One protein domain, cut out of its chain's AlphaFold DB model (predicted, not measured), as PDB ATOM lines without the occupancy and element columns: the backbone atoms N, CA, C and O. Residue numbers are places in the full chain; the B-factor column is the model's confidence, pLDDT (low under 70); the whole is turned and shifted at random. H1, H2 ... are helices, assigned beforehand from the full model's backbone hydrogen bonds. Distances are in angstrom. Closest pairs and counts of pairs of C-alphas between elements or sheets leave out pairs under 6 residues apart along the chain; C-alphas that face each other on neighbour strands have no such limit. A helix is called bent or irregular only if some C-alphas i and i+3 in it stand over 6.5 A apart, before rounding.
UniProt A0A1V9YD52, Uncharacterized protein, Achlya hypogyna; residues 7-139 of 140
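What this domain is: This is residues 7 to 139 of the 140 residues of an uncharacterized protein of Achlya hypogyna (UniProt A0A1V9YD52). A long helix, H5, runs through the middle of the domain, with a small head of H1, H2 and H3 near its first end. H4 packs beside residues 62 to 69 of H5, and away from the head H6, H7 and H8 fold back and forth, with H7 packed on H5. The printed part has 133 residues with eight named helices, H1 to H8 in chain order, and no named strand; the class is all helix, mostly aligned. It is compact, with a radius of gyration of the C-alphas of 15.7 A and spans of 47 by 35 by 23 A.

Where its parts are: H1, residues 7 to 16, begins at C-alpha 7 (174.755, 107.635, 84.590) and is only just irregular: C-alphas 11 and 14 are 6.51 A apart. H2 holds residues 19 to 28, H3 30 to 38 and H4 41 to 50. H5, residues 62 to 81, is 30.0 A long with a kink of 26 degrees near residue 71. H6 holds residues 85 to 93. H7, residues 103 to 117, is 21.3 A long. H8, residues 122 to 137, is 22.6 A long and ends at C-alpha 137 (159.550, 139.311, 81.758).

How they stand to each other: H5 is the hub, touching four helices. Its residues 62 to 66 alone touch H3, closest at the C-alphas of Arg 63 and Glu 38, 5.0 A. H2 and H3 form a helical hairpin, closest at the C-alphas of Gly 26 and Ala 33, 3.9 A. H1 touches H4, closest at the C-alphas of Ser 15 and Ala 41, 4.7 A. H4 touches H5 at a shallow tilt of 21 degrees, closest at the C-alphas of Trp 42 and Trp 65, 5.3 A. H7 touches H5, closest at the C-alphas of Val 68 and His 106, 6.0 A. H6 and H7 form a hairpin at 5 degrees, closest at the C-alphas of Val 88 and Gly 114, 5.9 A; H7 and H8 form another, closest at the C-alphas of Leu 111 and Tyr 128, 5.9 A. H5 and H8 are apart. Each O i to N i+4 pair is within hydrogen-bond range in H2, H3, H4, H6, H7 and H8, against 3 of 6 in H1 and 14 of 16 in H5.

The domain as a whole: The C-alphas farthest apart, of Ser 29 and Val 122, are 47.8 A apart. The printed part has no cut, and the link from H4 to H5 is long, with 11 residues. Mean pLDDT of the printed part is 90.5; residues 137 to 139 are under 70.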
ATOM      1  N   ALA A   7     174.322 106.714  83.534       74.25
ATOM      2  CA  ALA A   7     174.755 107.635  84.590       74.25
ATOM      3  C   ALA A   7     176.277 107.610  84.831       74.25
ATOM      4  O   ALA A   7     176.914 108.653  84.892       74.25
ATOM      5  N   LEU A   8     176.895 106.426  84.897       78.56
ATOM      6  CA  LEU A   8     178.342 106.307  85.095       78.56
ATOM      7  C   LEU A   8     179.119 106.788  83.862       78.56
ATOM      8  O   LEU A   8     180.176 107.398  83.991       78.56
ATOM      9  N   VAL A   9     178.581 106.565  82.665       79.06
ATOM     10  CA  VAL A   9     179.156 107.095  81.425       79.06
ATOM     11  C   VAL A   9     179.110 108.627  81.421       79.06
ATOM     12  O   VAL A   9     180.130 109.271  81.179       79.06
ATOM     13  N   HIS A  10     177.960 109.217  81.733       77.69
ATOM     14  CA  HIS A  10     177.760 110.664  81.716       77.69
ATOM     15  C   HIS A  10     178.555 111.379  82.815       77.69
ATOM     16  O   HIS A  10     179.255 112.350  82.520       77.69
ATOM     17  N   ASP A  11     178.495 110.878  84.050       75.94
ATOM     18  CA  ASP A  11     179.030 111.574  85.221       75.94
ATOM     19  C   ASP A  11     180.536 111.352  85.411       75.94
ATOM     20  O   ASP A  11     181.226 112.240  85.915       75.94
ATOM     21  N   VAL A  12     181.068 110.198  84.984       79.25
ATOM     22  CA  VAL A  12     182.465 109.808  85.259       79.25
ATOM     23  C   VAL A  12     183.359 109.863  84.025       79.25
ATOM     24  O   VAL A  12     184.546 110.138  84.158       79.25
ATOM     25  N   LEU A  13     182.831 109.598  82.827       84.12
ATOM     26  CA  LEU A  13     183.635 109.601  81.600       84.12
ATOM     27  C   LEU A  13     183.441 110.887  80.801       84.12
ATOM     28  O   LEU A  13     184.406 111.607  80.557       84.12
ATOM     29  N   LEU A  14     182.207 111.186  80.390       87.69
ATOM     30  CA  LEU A  14     181.948 112.271  79.440       87.69
ATOM     31  C   LEU A  14     182.167 113.661  80.049       87.69
ATOM     32  O   LEU A  14     182.619 114.561  79.345       87.69
ATOM     33  N   SER A  15     181.908 113.831  81.348       86.31
ATOM     34  CA  SER A  15     182.071 115.097  82.078       86.31
ATOM     35  C   SER A  15     183.492 115.682  82.016       86.31
ATOM     36  O   SER A  15     183.652 116.905  82.052       86.31
ATOM     37  N   PHE A  16     184.517 114.837  81.871       85.56
ATOM     38  CA  PHE A  16     185.924 115.250  81.805       85.56
ATOM     39  C   PHE A  16     186.444 115.455  80.381       85.56
ATOM     40  O   PHE A  16     187.545 115.980  80.201       85.56
ATOM     41  N   LEU A  17     185.676 115.061  79.365       90.94
ATOM     42  CA  LEU A  17     186.082 115.221  77.977       90.94
ATOM     43  C   LEU A  17     185.910 116.675  77.518       90.94
ATOM     44  O   LEU A  17     185.052 117.432  77.986       90.94
ATOM     45  N   ASP A  18     186.767 117.091  76.593       92.38
ATOM     46  CA  ASP A  18     186.575 118.323  75.842       92.38
ATOM     47  C   ASP A  18     185.669 118.082  74.625       92.38
ATOM     48  O   ASP A  18     185.378 116.948  74.237       92.38
ATOM     49  N   ALA A  19     185.189 119.168  74.022       92.94
ATOM     50  CA  ALA A  19     184.285 119.087  72.879       92.94
ATOM     51  C   ALA A  19     184.846 118.268  71.693       92.94
ATOM     52  O   ALA A  19     184.087 117.471  71.133       92.94
ATOM     53  N   PRO A  20     186.134 118.395  71.304       93.50
ATOM     54  CA  PRO A  20     186.732 117.521  70.298       93.50
ATOM     55  C   PRO A  20     186.674 116.038  70.675       93.50
ATOM     56  O   PRO A  20     186.224 115.230  69.864       93.50
ATOM     57  N   SER A  21     187.057 115.675  71.905       93.88
ATOM     58  CA  SER A  21     187.043 114.278  72.359       93.88
ATOM     59  C   SER A  21     185.628 113.703  72.399       93.88
ATOM     60  O   SER A  21     185.418 112.570  71.964       93.88
ATOM     61  N   LEU A  22     184.639 114.491  72.839       93.44
ATOM     62  CA  LEU A  22     183.222 114.125  72.764       93.44
ATOM     63  C   LEU A  22     182.791 113.874  71.314       93.44
ATOM     64  O   LEU A  22     182.181 112.849  71.016       93.44
ATOM     65  N   GLY A  23     183.153 114.772  70.393       91.44
ATOM     66  CA  GLY A  23     182.859 114.628  68.967       91.44
ATOM     67  C   GLY A  23     183.454 113.354  68.360       91.44
ATOM     68  O   GLY A  23     182.751 112.612  67.673       91.44
ATOM     69  N   CYS A  24     184.723 113.061  68.657       93.12
ATOM     70  CA  CYS A  24     185.395 111.840  68.211       93.12
ATOM     71  C   CYS A  24     184.733 110.575  68.774       93.12
ATOM     72  O   CYS A  24     184.513 109.617  68.031       93.12
ATOM     73  N   LEU A  25     184.370 110.573  70.060       91.88
ATOM     74  CA  LEU A  25     183.688 109.443  70.686       91.88
ATOM     75  C   LEU A  25     182.310 109.206  70.055       91.88
ATOM     76  O   LEU A  25     181.987 108.071  69.705       91.88
ATOM     77  N   GLY A  26     181.531 110.265  69.823       90.81
ATOM     78  CA  GLY A  26     180.232 110.168  69.154       90.81
ATOM     79  C   GLY A  26     180.336 109.644  67.716       90.81
ATOM     80  O   GLY A  26     179.471 108.903  67.264       90.81
ATOM     81  N   ALA A  27     181.425 109.956  67.007       91.81
ATOM     82  CA  ALA A  27     181.676 109.443  65.660       91.81
ATOM     83  C   ALA A  27     182.089 107.957  65.628       91.81
ATOM     84  O   ALA A  27     182.019 107.326  64.574       91.81
ATOM     85  N   SER A  28     182.508 107.382  66.762       92.06
ATOM     86  CA  SER A  28     183.020 106.006  66.823       92.06
ATOM     87  C   SER A  28     181.934 104.933  66.680       92.06
ATOM     88  O   SER A  28     182.197 103.846  66.166       92.06
ATOM     89  N   SER A  29     180.706 105.206  67.137       90.50
ATOM     90  CA  SER A  29     179.576 104.276  67.031       90.50
ATOM     91  C   SER A  29     178.236 104.984  67.244       90.50
ATOM     92  O   SER A  29     178.170 105.996  67.933       90.50
ATOM     93  N   ARG A  30     177.138 104.402  66.743       87.25
ATOM     94  CA  ARG A  30     175.782 104.943  66.967       87.25
ATOM     95  C   ARG A  30     175.356 104.949  68.438       87.25
ATOM     96  O   ARG A  30     174.617 105.838  68.836       87.25
ATOM     97  N   ALA A  31     175.806 103.971  69.227       85.94
ATOM     98  CA  ALA A  31     175.509 103.928  70.658       85.94
ATOM     99  C   ALA A  31     176.187 105.097  71.386       85.94
ATOM    100  O   ALA A  31     175.532 105.841  72.102       85.94
ATOM    101  N   TRP A  32     177.476 105.321  71.109       88.88
ATOM    102  CA  TRP A  32     178.203 106.477  71.633       88.88
ATOM    103  C   TRP A  32     177.663 107.809  71.120       88.88
ATOM    104  O   TRP A  32     177.668 108.776  71.871       88.88
ATOM    105  N   ALA A  33     177.172 107.869  69.880       89.75
ATOM    106  CA  ALA A  33     176.538 109.071  69.351       89.75
ATOM    107  C   ALA A  33     175.344 109.509  70.213       89.75
ATOM    108  O   ALA A  33     175.258 110.684  70.547       89.75
ATOM    109  N   ALA A  34     174.482 108.569  70.617       88.06
ATOM    110  CA  ALA A  34     173.324 108.862  71.461       88.06
ATOM    111  C   ALA A  34     173.732 109.360  72.861       88.06
ATOM    112  O   ALA A  34     173.258 110.407  73.293       88.06
ATOM    113  N   GLU A  35     174.667 108.677  73.532       89.88
ATOM    114  CA  GLU A  35     175.160 109.104  74.857       89.88
ATOM    115  C   GLU A  35     175.861 110.474  74.782       89.88
ATOM    116  O   GLU A  35     175.661 111.350  75.622       89.88
ATOM    117  N   VAL A  36     176.657 110.714  73.734       91.06
ATOM    118  CA  VAL A  36     177.303 112.014  73.506       91.06
ATOM    119  C   VAL A  36     176.280 113.096  73.169       91.06
ATOM    120  O   VAL A  36     176.504 114.245  73.525       91.06
ATOM    121  N   ASP A  37     175.171 112.795  72.502       88.50
ATOM    122  CA  ASP A  37     174.129 113.792  72.235       88.50
ATOM    123  C   ASP A  37     173.379 114.216  73.500       88.50
ATOM    124  O   ASP A  37     173.002 115.380  73.641       88.50
ATOM    125  N   GLU A  38     173.191 113.293  74.440       87.38
ATOM    126  CA  GLU A  38     172.397 113.514  75.651       87.38
ATOM    127  C   GLU A  38     173.235 113.877  76.883       87.38
ATOM    128  O   GLU A  38     172.689 114.131  77.959       87.38
ATOM    129  N   THR A  39     174.558 113.955  76.748       89.06
ATOM    130  CA  THR A  39     175.435 114.238  77.883       89.06
ATOM    131  C   THR A  39     175.348 115.697  78.362       89.06
ATOM    132  O   THR A  39     175.384 116.636  77.554       89.06
ATOM    133  N   PRO A  40     175.343 115.943  79.689       87.44
ATOM    134  CA  PRO A  40     175.468 117.290  80.243       87.44
ATOM    135  C   PRO A  40     176.854 117.915  79.995       87.44
ATOM    136  O   PRO A  40     177.011 119.127  80.154       87.44
ATOM    137  N   ALA A  41     177.856 117.135  79.569       91.81
ATOM    138  CA  ALA A  41     179.215 117.623  79.335       91.81
ATOM    139  C   ALA A  41     179.289 118.749  78.284       91.81
ATOM    140  O   ALA A  41     180.139 119.638  78.388       91.81
ATOM    141  N   TRP A  42     178.362 118.791  77.318       94.12
ATOM    142  CA  TRP A  42     178.275 119.900  76.361       94.12
ATOM    143  C   TRP A  42     177.984 121.241  77.030       94.12
ATOM    144  O   TRP A  42     178.546 122.258  76.622       94.12
ATOM    145  N   ARG A  43     177.167 121.254  78.089       93.00
ATOM    146  CA  ARG A  43     176.892 122.469  78.865       93.00
ATOM    147  C   ARG A  43     178.175 123.000  79.504       93.00
ATOM    148  O   ARG A  43     178.486 124.182  79.371       93.00
ATOM    149  N   ALA A  44     178.968 122.112  80.105       91.88
ATOM    150  CA  ALA A  44     180.272 122.462  80.666       91.88
ATOM    151  C   ALA A  44     181.273 122.918  79.586       91.88
ATOM    152  O   ALA A  44     182.111 123.786  79.838       91.88
ATOM    153  N   CYS A  45     181.197 122.373  78.366       94.69
ATOM    154  CA  CYS A  45     181.991 122.855  77.235       94.69
ATOM    155  C   CYS A  45     181.607 124.287  76.836       94.69
ATOM    156  O   CYS A  45     182.502 125.096  76.599       94.69
ATOM    157  N   VAL A  46     180.310 124.623  76.800       95.31
ATOM    158  CA  VAL A  46     179.838 125.996  76.538       95.31
ATOM    159  C   VAL A  46     180.364 126.955  77.603       95.31
ATOM    160  O   VAL A  46     181.009 127.944  77.258       95.31
ATOM    161  N   GLN A  47     180.166 126.629  78.883       94.50
ATOM    162  CA  GLN A  47     180.654 127.430  80.009       94.50
ATOM    163  C   GLN A  47     182.152 127.718  79.896       94.50
ATOM    164  O   GLN A  47     182.556 128.876  79.899       94.50
ATOM    165  N   ARG A  48     182.978 126.674  79.734       93.88
ATOM    166  CA  ARG A  48     184.440 126.814  79.656       93.88
ATOM    167  C   ARG A  48     184.897 127.579  78.415       93.88
ATOM    168  O   ARG A  48     185.802 128.400  78.501       93.88
ATOM    169  N   ARG A  49     184.310 127.298  77.247       95.31
ATOM    170  CA  ARG A  49     184.774 127.860  75.967       95.31
ATOM    171  C   ARG A  49     184.394 129.323  75.789       95.31
ATOM    172  O   ARG A  49     185.154 130.063  75.157       95.31
ATOM    173  N   PHE A  50     183.213 129.697  76.275       95.25
ATOM    174  CA  PHE A  50     182.653 131.036  76.119       95.25
ATOM    175  C   PHE A  50     182.711 131.856  77.401       95.25
ATOM    176  O   PHE A  50     182.338 133.021  77.350       95.25
ATOM    177  N   ASP A  51     183.223 131.306  78.503       94.12
ATOM    178  CA  ASP A  51     183.375 131.987  79.792       94.12
ATOM    179  C   ASP A  51     182.055 132.625  80.257       94.12
ATOM    180  O   ASP A  51     181.939 133.841  80.402       94.12
ATOM    181  N   VAL A  52     181.004 131.806  80.358       92.25
ATOM    182  CA  VAL A  52     179.644 132.242  80.725       92.25
ATOM    183  C   VAL A  52     179.077 131.401  81.861       92.25
ATOM    184  O   VAL A  52     179.321 130.198  81.928       92.25
ATOM    185  N   CYS A  53     178.278 132.023  82.728       90.19
ATOM    186  CA  CYS A  53     177.528 131.332  83.776       90.19
ATOM    187  C   CYS A  53     176.306 130.645  83.152       90.19
ATOM    188  O   CYS A  53     175.291 131.284  82.877       90.19
ATOM    189  N   VAL A  54     176.412 129.347  82.876       87.69
ATOM    190  CA  VAL A  54     175.348 128.589  82.199       87.69
ATOM    191  C   VAL A  54     174.128 128.355  83.090       87.69
ATOM    192  O   VAL A  54     173.073 127.966  82.595       87.69
ATOM    193  N   GLU A  55     174.266 128.558  84.396       86.25
ATOM    194  CA  GLU A  55     173.217 128.514  85.414       86.25
ATOM    195  C   GLU A  55     172.280 129.721  85.347       86.25
ATOM    196  O   GLU A  55     171.151 129.629  85.818       86.25
ATOM    197  N   ALA A  56     172.717 130.824  84.729       82.75
ATOM    198  CA  ALA A  56     171.870 131.992  84.491       82.75
ATOM    199  C   ALA A  56     170.791 131.730  83.424       82.75
ATOM    200  O   ALA A  56     169.784 132.435  83.370       82.75
ATOM    201  N   PHE A  57     170.981 130.708  82.584       82.88
ATOM    202  CA  PHE A  57     170.000 130.314  81.581       82.88
ATOM    203  C   PHE A  57     168.942 129.366  82.162       82.88
ATOM    204  O   PHE A  57     169.261 128.543  83.028       82.88
ATOM    205  N   PRO A  58     167.699 129.400  81.640       77.81
ATOM    206  CA  PRO A  58     166.681 128.414  81.973       77.81
ATOM    207  C   PRO A  58     167.180 126.981  81.767       77.81
ATOM    208  O   PRO A  58     168.022 126.706  80.908       77.81
ATOM    209  N   THR A  59     166.628 126.043  82.536       78.88
ATOM    210  CA  THR A  59     166.947 124.624  82.370       78.88
ATOM    211  C   THR A  59     166.547 124.158  80.969       78.88
ATOM    212  O   THR A  59     165.366 124.074  80.645       78.88
ATOM    213  N   ALA A  60     167.543 123.836  80.145       81.38
ATOM    214  CA  ALA A  60     167.357 123.281  78.809       81.38
ATOM    215  C   ALA A  60     167.666 121.778  78.795       81.38
ATOM    216  O   ALA A  60     168.532 121.303  79.534       81.38
ATOM    217  N   ALA A  61     166.988 121.036  77.917       85.31
ATOM    218  CA  ALA A  61     167.258 119.614  77.712       85.31
ATOM    219  C   ALA A  61     168.726 119.387  77.281       85.31
ATOM    220  O   ALA A  61     169.233 120.170  76.476       85.31
ATOM    221  N   PRO A  62     169.403 118.308  77.722       84.50
ATOM    222  CA  PRO A  62     170.825 118.083  77.435       84.50
ATOM    223  C   PRO A  62     171.210 118.205  75.951       84.50
ATOM    224  O   PRO A  62     172.158 118.914  75.612       84.50
ATOM    225  N   ARG A  63     170.381 117.644  75.059       85.38
ATOM    226  CA  ARG A  63     170.537 117.696  73.591       85.38
ATOM    227  C   ARG A  63     170.671 119.101  72.993       85.38
ATOM    228  O   ARG A  63     171.211 119.265  71.904       85.38
ATOM    229  N   VAL A  64     170.168 120.126  73.684       91.12
ATOM    230  CA  VAL A  64     170.264 121.523  73.235       91.12
ATOM    231  C   VAL A  64     171.713 122.002  73.249       91.12
ATOM    232  O   VAL A  64     172.143 122.708  72.336       91.12
ATOM    233  N   TRP A  65     172.491 121.598  74.252       92.88
ATOM    234  CA  TRP A  65     173.814 122.162  74.502       92.88
ATOM    235  C   TRP A  65     174.832 121.807  73.422       92.88
ATOM    236  O   TRP A  65     175.662 122.651  73.095       92.88
ATOM    237  N   ARG A  66     174.743 120.621  72.804       93.12
ATOM    238  CA  ARG A  66     175.602 120.264  71.661       93.12
ATOM    239  C   ARG A  66     175.350 121.169  70.456       93.12
ATOM    240  O   ARG A  66     176.300 121.652  69.834       93.12
ATOM    241  N   ALA A  67     174.078 121.403  70.128       93.06
ATOM    242  CA  ALA A  67     173.689 122.257  69.008       93.06
ATOM    243  C   ALA A  67     174.108 123.714  69.258       93.06
ATOM    244  O   ALA A  67     174.721 124.337  68.392       93.06
ATOM    245  N   VAL A  68     173.858 124.221  70.471       95.00
ATOM    246  CA  VAL A  68     174.300 125.553  70.910       95.00
ATOM    247  C   VAL A  68     175.820 125.673  70.841       95.00
ATOM    248  O   VAL A  68     176.319 126.627  70.256       95.00
ATOM    249  N   PHE A  69     176.565 124.697  71.370       95.56
ATOM    250  CA  PHE A  69     178.027 124.710  71.343       95.56
ATOM    251  C   PHE A  69     178.566 124.772  69.916       95.56
ATOM    252  O   PHE A  69     179.351 125.662  69.597       95.56
ATOM    253  N   THR A  70     178.126 123.848  69.056       93.56
ATOM    254  CA  THR A  70     178.571 123.779  67.656       93.56
ATOM    255  C   THR A  70     178.331 125.109  66.959       93.56
ATOM    256  O   THR A  70     179.243 125.671  66.354       93.56
ATOM    257  N   ARG A  71     177.122 125.657  67.117       95.88
ATOM    258  CA  ARG A  71     176.761 126.904  66.462       95.88
ATOM    259  C   ARG A  71     177.556 128.099  66.990       95.88
ATOM    260  O   ARG A  71     178.078 128.878  66.204       95.88
ATOM    261  N   LEU A  72     177.728 128.207  68.306       96.69
ATOM    262  CA  LEU A  72     178.531 129.273  68.909       96.69
ATOM    263  C   LEU A  72     180.008 129.194  68.517       96.69
ATOM    264  O   LEU A  72     180.667 130.228  68.441       96.69
ATOM    265  N   VAL A  73     180.549 127.998  68.265       95.94
ATOM    266  CA  VAL A  73     181.913 127.862  67.741       95.94
ATOM    267  C   VAL A  73     182.005 128.483  66.349       95.94
ATOM    268  O   VAL A  73     182.942 129.238  66.105       95.94
ATOM    269  N   GLU A  74     181.045 128.231  65.457       94.81
ATOM    270  CA  GLU A  74     180.989 128.884  64.137       94.81
ATOM    271  C   GLU A  74     180.886 130.408  64.278       94.81
ATOM    272  O   GLU A  74     181.700 131.148  63.722       94.81
ATOM    273  N   ASP A  75     179.938 130.874  65.091       96.56
ATOM    274  CA  ASP A  75     179.679 132.300  65.291       96.56
ATOM    275  C   ASP A  75     180.880 133.015  65.925       96.56
ATOM    276  O   ASP A  75     181.207 134.136  65.540       96.56
ATOM    277  N   ALA A  76     181.615 132.365  66.830       95.62
ATOM    278  CA  ALA A  76     182.821 132.932  67.425       95.62
ATOM    279  C   ALA A  76     183.919 133.204  66.390       95.62
ATOM    280  O   ALA A  76     184.629 134.202  66.515       95.62
ATOM    281  N   HIS A  77     184.047 132.376  65.348       95.69
ATOM    282  CA  HIS A  77     184.976 132.659  64.249       95.69
ATOM    283  C   HIS A  77     184.528 133.879  63.437       95.69
ATOM    284  O   HIS A  77     185.369 134.679  63.022       95.69
ATOM    285  N   VAL A  78     183.217 134.050  63.235       96.25
ATOM    286  CA  VAL A  78     182.653 135.227  62.557       96.25
ATOM    287  C   VAL A  78     182.890 136.487  63.392       96.25
ATOM    288  O   VAL A  78     183.440 137.461  62.882       96.25
ATOM    289  N   ILE A  79     182.581 136.454  64.693       97.12
ATOM    290  CA  ILE A  79     182.799 137.574  65.624       97.12
ATOM    291  C   ILE A  79     184.289 137.922  65.713       97.12
ATOM    292  O   ILE A  79     184.648 139.096  65.664       97.12
ATOM    293  N   ALA A  80     185.180 136.928  65.770       95.88
ATOM    294  CA  ALA A  80     186.627 137.150  65.792       95.88
ATOM    295  C   ALA A  80     187.154 137.870  64.535       95.88
ATOM    296  O   ALA A  80     188.229 138.477  64.574       95.88
ATOM    297  N   ARG A  81     186.400 137.834  63.432       96.62
ATOM    298  CA  ARG A  81     186.724 138.494  62.160       96.62
ATOM    299  C   ARG A  81     185.875 139.736  61.881       96.62
ATOM    300  O   ARG A  81     186.133 140.404  60.886       96.62
ATOM    301  N   ALA A  82     184.913 140.062  62.744       97.25
ATOM    302  CA  ALA A  82     184.066 141.241  62.602       97.25
ATOM    303  C   ALA A  82     184.913 142.521  62.583       97.25
ATOM    304  O   ALA A  82     185.782 142.709  63.448       97.25
ATOM    305  N   ALA A  83     184.653 143.395  61.615       96.69
ATOM    306  CA  ALA A  83     185.308 144.695  61.503       96.69
ATOM    307  C   ALA A  83     184.605 145.744  62.376       96.69
ATOM    308  O   ALA A  83     185.228 146.716  62.796       96.69
ATOM    309  N   SER A  84     183.319 145.535  62.669       97.00
ATOM    310  CA  SER A  84     182.495 146.454  63.450       97.00
ATOM    311  C   SER A  84     181.476 145.735  64.340       97.00
ATOM    312  O   SER A  84     181.137 144.569  64.124       97.00
ATOM    313  N   ALA A  85     180.930 146.461  65.317       97.31
ATOM    314  CA  ALA A  85     179.803 146.004  66.130       97.31
ATOM    315  C   ALA A  85     178.548 145.699  65.290       97.31
ATOM    316  O   ALA A  85     177.786 144.787  65.616       97.31
ATOM    317  N   THR A  86     178.361 146.409  64.173       97.38
ATOM    318  CA  THR A  86     177.267 146.172  63.223       97.38
ATOM    319  C   THR A  86     177.303 144.755  62.661       97.38
ATOM    320  O   THR A  86     176.251 144.129  62.562       97.38
ATOM    321  N   ASP A  87     178.487 144.210  62.368       97.50
ATOM    322  CA  ASP A  87     178.624 142.835  61.867       97.50
ATOM    323  C   ASP A  87     178.114 141.818  62.900       97.50
ATOM    324  O   ASP A  87     177.419 140.860  62.560       97.50
ATOM    325  N   VAL A  88     178.398 142.064  64.184       97.62
ATOM    326  CA  VAL A  88     177.909 141.223  65.284       97.62
ATOM    327  C   VAL A  88     176.396 141.360  65.455       97.62
ATOM    328  O   VAL A  88     175.709 140.366  65.668       97.62
ATOM    329  N   LEU A  89     175.846 142.569  65.319       97.50
ATOM    330  CA  LEU A  89     174.399 142.794  65.376       97.50
ATOM    331  C   LEU A  89     173.657 142.172  64.188       97.50
ATOM    332  O   LEU A  89     172.520 141.728  64.349       97.50
ATOM    333  N   ILE A  90     174.281 142.132  63.008       96.75
ATOM    334  CA  ILE A  90     173.762 141.398  61.851       96.75
ATOM    335  C   ILE A  90     173.724 139.910  62.190       96.75
ATOM    336  O   ILE A  90     172.665 139.303  62.056       96.75
ATOM    337  N   LEU A  91     174.828 139.348  62.690       95.88
ATOM    338  CA  LEU A  91     174.902 137.946  63.106       95.88
ATOM    339  C   LEU A  91     173.843 137.599  64.165       95.88
ATOM    340  O   LEU A  91     173.129 136.615  64.019       95.88
ATOM    341  N   TYR A  92     173.678 138.444  65.182       95.12
ATOM    342  CA  TYR A  92     172.662 138.297  66.230       95.12
ATOM    343  C   TYR A  92     171.224 138.236  65.682       95.12
ATOM    344  O   TYR A  92     170.380 137.516  66.217       95.12
ATOM    345  N   LYS A  93     170.933 138.984  64.612       93.94
ATOM    346  CA  LYS A  93     169.604 139.032  63.980       93.94
ATOM    347  C   LYS A  93     169.381 137.925  62.951       93.94
ATOM    348  O   LYS A  93     168.253 137.767  62.482       93.94
ATOM    349  N   GLN A  94     170.424 137.196  62.556       91.94
ATOM    350  CA  GLN A  94     170.286 136.151  61.550       91.94
ATOM    351  C   GLN A  94     169.444 134.985  62.089       91.94
ATOM    352  O   GLN A  94     169.641 134.547  63.224       91.94
ATOM    353  N   PRO A  95     168.513 134.447  61.281       89.31
ATOM    354  CA  PRO A  95     167.806 133.227  61.632       89.31
ATOM    355  C   PRO A  95     168.797 132.084  61.837       89.31
ATOM    356  O   PRO A  95     169.664 131.845  60.998       89.31
ATOM    357  N   VAL A  96     168.631 131.349  62.932       89.81
ATOM    358  CA  VAL A  96     169.469 130.196  63.249       89.81
ATOM    359  C   VAL A  96     168.596 128.957  63.415       89.81
ATOM    360  O   VAL A  96     167.508 129.019  63.995       89.81
ATOM    361  N   ALA A  97     169.070 127.827  62.898       89.88
ATOM    362  CA  ALA A  97     168.385 126.540  62.983       89.88
ATOM    363  C   ALA A  97     168.593 125.892  64.366       89.88
ATOM    364  O   ALA A  97     169.170 124.817  64.488       89.88
ATOM    365  N   LEU A  98     168.143 126.576  65.420       91.19
ATOM    366  CA  LEU A  98     168.147 126.089  66.799       91.19
ATOM    367  C   LEU A  98     166.712 125.953  67.320       91.19
ATOM    368  O   LEU A  98     165.800 126.664  66.885       91.19
ATOM    369  N   SER A  99     166.508 125.046  68.278       89.81
ATOM    370  CA  SER A  99     165.211 124.900  68.941       89.81
ATOM    371  C   SER A  99     164.808 126.198  69.666       89.81
ATOM    372  O   SER A  99     165.665 127.025  69.986       89.81
ATOM    373  N   PRO A 100     163.506 126.425  69.933       88.56
ATOM    374  CA  PRO A 100     163.046 127.581  70.708       88.56
ATOM    375  C   PRO A 100     163.798 127.767  72.033       88.56
ATOM    376  O   PRO A 100     164.228 128.878  72.313       88.56
ATOM    377  N   ASP A 101     164.055 126.684  72.766       87.62
ATOM    378  CA  ASP A 101     164.729 126.725  74.075       87.62
ATOM    379  C   ASP A 101     166.225 127.070  73.974       87.62
ATOM    380  O   ASP A 101     166.826 127.596  74.905       87.62
ATOM    381  N   ALA A 102     166.843 126.774  72.829       90.75
ATOM    382  CA  ALA A 102     168.261 126.998  72.568       90.75
ATOM    383  C   ALA A 102     168.573 128.436  72.129       90.75
ATOM    384  O   ALA A 102     169.679 128.934  72.342       90.75
ATOM    385  N   ARG A 103     167.604 129.091  71.476       90.25
ATOM    386  CA  ARG A 103     167.784 130.404  70.843       90.25
ATOM    387  C   ARG A 103     168.148 131.516  71.831       90.25
ATOM    388  O   ARG A 103     169.114 132.213  71.537       90.25
ATOM    389  N   PRO A 104     167.480 131.672  72.991       89.69
ATOM    390  CA  PRO A 104     167.840 132.712  73.954       89.69
ATOM    391  C   PRO A 104     169.279 132.574  74.468       89.69
ATOM    392  O   PRO A 104     170.010 133.557  74.515       89.69
ATOM    393  N   ILE A 105     169.706 131.342  74.769       91.88
ATOM    394  CA  ILE A 105     171.063 131.030  75.247       91.88
ATOM    395  C   ILE A 105     172.098 131.440  74.197       91.88
ATOM    396  O   ILE A 105     173.068 132.139  74.480       91.88
ATOM    397  N   HIS A 106     171.869 131.010  72.958       94.50
ATOM    398  CA  HIS A 106     172.721 131.319  71.816       94.50
ATOM    399  C   HIS A 106     172.833 132.831  71.565       94.50
ATOM    400  O   HIS A 106     173.938 133.364  71.457       94.50
ATOM    401  N   GLN A 107     171.697 133.523  71.540       93.69
ATOM    402  CA  GLN A 107     171.604 134.963  71.316       93.69
ATOM    403  C   GLN A 107     172.333 135.776  72.385       93.69
ATOM    404  O   GLN A 107     173.084 136.697  72.054       93.69
ATOM    405  N   GLU A 108     172.144 135.430  73.658       93.69
ATOM    406  CA  GLU A 108     172.801 136.128  74.757       93.69
ATOM    407  C   GLU A 108     174.323 135.966  74.689       93.69
ATOM    408  O   GLU A 108     175.057 136.951  74.807       93.69
ATOM    409  N   ILE A 109     174.810 134.753  74.407       95.56
ATOM    410  CA  ILE A 109     176.250 134.497  74.294       95.56
ATOM    411  C   ILE A 109     176.848 135.247  73.094       95.56
ATOM    412  O   ILE A 109     177.933 135.814  73.235       95.56
ATOM    413  N   ILE A 110     176.161 135.335  71.945       97.12
ATOM    414  CA  ILE A 110     176.617 136.169  70.814       97.12
ATOM    415  C   ILE A 110     176.812 137.621  71.254       97.12
ATOM    416  O   ILE A 110     177.851 138.216  70.962       97.12
ATOM    417  N   LEU A 111     175.835 138.193  71.962       96.81
ATOM    418  CA  LEU A 111     175.909 139.581  72.418       96.81
ATOM    419  C   LEU A 111     177.035 139.781  73.438       96.81
ATOM    420  O   LEU A 111     177.776 140.757  73.328       96.81
ATOM    421  N   MET A 112     177.236 138.839  74.365       96.00
ATOM    422  CA  MET A 112     178.369 138.868  75.298       96.00
ATOM    423  C   MET A 112     179.718 138.826  74.566       96.00
ATOM    424  O   MET A 112     180.607 139.621  74.868       96.00
ATOM    425  N   GLN A 113     179.886 137.936  73.583       97.38
ATOM    426  CA  GLN A 113     181.110 137.868  72.772       97.38
ATOM    427  C   GLN A 113     181.311 139.150  71.949       97.38
ATOM    428  O   GLN A 113     182.429 139.657  71.847       97.38
ATOM    429  N   GLY A 114     180.225 139.711  71.414       97.31
ATOM    430  CA  GLY A 114     180.213 141.004  70.739       97.31
ATOM    431  C   GLY A 114     180.720 142.133  71.621       97.31
ATOM    432  O   GLY A 114     181.638 142.848  71.231       97.31
ATOM    433  N   LEU A 115     180.169 142.252  72.830       97.44
ATOM    434  CA  LEU A 115     180.567 143.256  73.815       97.44
ATOM    435  C   LEU A 115     182.007 143.067  74.294       97.44
ATOM    436  O   LEU A 115     182.703 144.049  74.515       97.44
ATOM    437  N   ARG A 116     182.514 141.835  74.392       96.38
ATOM    438  CA  ARG A 116     183.941 141.620  74.693       96.38
ATOM    439  C   ARG A 116     184.858 142.174  73.610       96.38
ATOM    440  O   ARG A 116     185.948 142.644  73.921       96.38
ATOM    441  N   ARG A 117     184.430 142.125  72.346       96.38
ATOM    442  CA  ARG A 117     185.194 142.670  71.217       96.38
ATOM    443  C   ARG A 117     185.005 144.179  71.050       96.38
ATOM    444  O   ARG A 117     185.964 144.875  70.730       96.38
ATOM    445  N   PHE A 118     183.790 144.677  71.263       97.75
ATOM    446  CA  PHE A 118     183.399 146.075  71.069       97.75
ATOM    447  C   PHE A 118     182.701 146.622  72.333       97.75
ATOM    448  O   PHE A 118     181.492 146.863  72.319       97.75
ATOM    449  N   PRO A 119     183.439 146.822  73.442       96.50
ATOM    450  CA  PRO A 119     182.850 147.051  74.770       96.50
ATOM    451  C   PRO A 119     182.104 148.375  74.925       96.50
ATOM    452  O   PRO A 119     181.199 148.475  75.747       96.50
ATOM    453  N   SER A 120     182.463 149.383  74.131       95.88
ATOM    454  CA  SER A 120     181.871 150.722  74.209       95.88
ATOM    455  C   SER A 120     180.770 150.959  73.171       95.88
ATOM    456  O   SER A 120     180.282 152.084  73.052       95.88
ATOM    457  N   ASP A 121     180.393 149.943  72.386       98.12
ATOM    458  CA  ASP A 121     179.367 150.113  71.361       98.12
ATOM    459  C   ASP A 121     177.967 150.195  71.983       98.12
ATOM    460  O   ASP A 121     177.455 149.251  72.591       98.12
ATOM    461  N   VAL A 122     177.324 151.348  71.801       97.12
ATOM    462  CA  VAL A 122     176.011 151.644  72.385       97.12
ATOM    463  C   VAL A 122     174.924 150.726  71.825       97.12
ATOM    464  O   VAL A 122     174.021 150.334  72.562       97.12
ATOM    465  N   SER A 123     175.008 150.348  70.549       97.56
ATOM    466  CA  SER A 123     173.982 149.523  69.905       97.56
ATOM    467  C   SER A 123     174.021 148.085  70.426       97.56
ATOM    468  O   SER A 123     172.970 147.502  70.696       97.56
ATOM    469  N   LEU A 124     175.217 147.522  70.633       97.19
ATOM    470  CA  LEU A 124     175.393 146.222  71.285       97.19
ATOM    471  C   LEU A 124     174.928 146.244  72.742       97.19
ATOM    472  O   LEU A 124     174.224 145.325  73.161       97.19
ATOM    473  N   LEU A 125     175.251 147.297  73.498       96.56
ATOM    474  CA  LEU A 125     174.782 147.447  74.880       96.56
ATOM    475  C   LEU A 125     173.253 147.511  74.953       96.56
ATOM    476  O   LEU A 125     172.641 146.849  75.791       96.56
ATOM    477  N   GLN A 126     172.622 148.268  74.054       96.50
ATOM    478  CA  GLN A 126     171.164 148.350  73.960       96.50
ATOM    479  C   GLN A 126     170.539 147.003  73.582       96.50
ATOM    480  O   GLN A 126     169.547 146.607  74.196       96.50
ATOM    481  N   ALA A 127     171.123 146.284  72.618       95.75
ATOM    482  CA  ALA A 127     170.658 144.956  72.223       95.75
ATOM    483  C   ALA A 127     170.762 143.953  73.381       95.75
ATOM    484  O   ALA A 127     169.804 143.230  73.653       95.75
ATOM    485  N   TYR A 128     171.877 143.961  74.114       95.06
ATOM    486  CA  TYR A 128     172.079 143.112  75.288       95.06
ATOM    487  C   TYR A 128     171.095 143.444  76.414       95.06
ATOM    488  O   TYR A 128     170.403 142.562  76.919       95.06
ATOM    489  N   ALA A 129     170.919 144.728  76.736       93.06
ATOM    490  CA  ALA A 129     169.945 145.161  77.734       93.06
ATOM    491  C   ALA A 129     168.489 144.839  77.342       93.06
ATOM    492  O   ALA A 129     167.639 144.667  78.217       93.06
ATOM    493  N   ALA A 130     168.169 144.799  76.045       91.94
ATOM    494  CA  ALA A 130     166.859 144.373  75.559       91.94
ATOM    495  C   ALA A 130     166.671 142.852  75.697       91.94
ATOM    496  O   ALA A 130     165.611 142.419  76.146       91.94
ATOM    497  N   ALA A 131     167.701 142.060  75.382       88.25
ATOM    498  CA  ALA A 131     167.675 140.605  75.521       88.25
ATOM    499  C   ALA A 131     167.461 140.166  76.982       88.25
ATOM    500  O   ALA A 131     166.575 139.355  77.246       88.25
ATOM    501  N   ILE A 132     168.176 140.772  77.940       85.50
ATOM    502  CA  ILE A 132     167.987 140.496  79.378       85.50
ATOM    503  C   ILE A 132     166.582 140.894  79.842       85.50
ATOM    504  O   ILE A 132     165.931 140.182  80.600       85.50
ATOM    505  N   ARG A 133     166.076 142.052  79.402       84.88
ATOM    506  CA  ARG A 133     164.723 142.480  79.792       84.88
ATOM    507  C   ARG A 133     163.655 141.516  79.288       84.88
ATOM    508  O   ARG A 133     162.715 141.230  80.022       84.88
ATOM    509  N   ALA A 134     163.809 140.998  78.073       79.69
ATOM    510  CA  ALA A 134     162.894 140.003  77.533       79.69
ATOM    511  C   ALA A 134     162.926 138.691  78.335       79.69
ATOM    512  O   ALA A 134     161.868 138.111  78.563       79.69
ATOM    513  N   SER A 135     164.096 138.242  78.806       73.62
ATOM    514  CA  SER A 135     164.191 137.016  79.610       73.62
ATOM    515  C   SER A 135     163.596 137.173  81.012       73.62
ATOM    516  O   SER A 135     162.929 136.256  81.485       73.62
ATOM    517  N   LEU A 136     163.744 138.343  81.643       71.50
ATOM    518  CA  LEU A 136     163.163 138.631  82.962       71.50
ATOM    519  C   LEU A 136     161.629 138.700  82.948       71.50
ATOM    520  O   LEU A 136     160.993 138.265  83.901       71.50
ATOM    521  N   VAL A 137     161.020 139.219  81.876       64.19
ATOM    522  CA  VAL A 137     159.550 139.311  81.758       64.19
ATOM    523  C   VAL A 137     158.895 137.935  81.593       64.19
ATOM    524  O   VAL A 137     157.751 137.759  81.986       64.19
ATOM    525  N   VAL A 138     159.607 136.948  81.041       57.06
ATOM    526  CA  VAL A 138     159.091 135.579  80.844       57.06
ATOM    527  C   VAL A 138     159.145 134.740  82.134       57.06
ATOM    528  O   VAL A 138     158.531 133.679  82.201       57.06
ATOM    529  N   GLN A 139     159.867 135.198  83.161       51.56
ATOM    530  CA  GLN A 139     160.056 134.478  84.428       51.56
ATOM    531  C   GLN A 139     159.120 134.932  85.568       51.56
ATOM    532  O   GLN A 139     159.236 134.398  86.672       51.56
TER     533      GLN A 139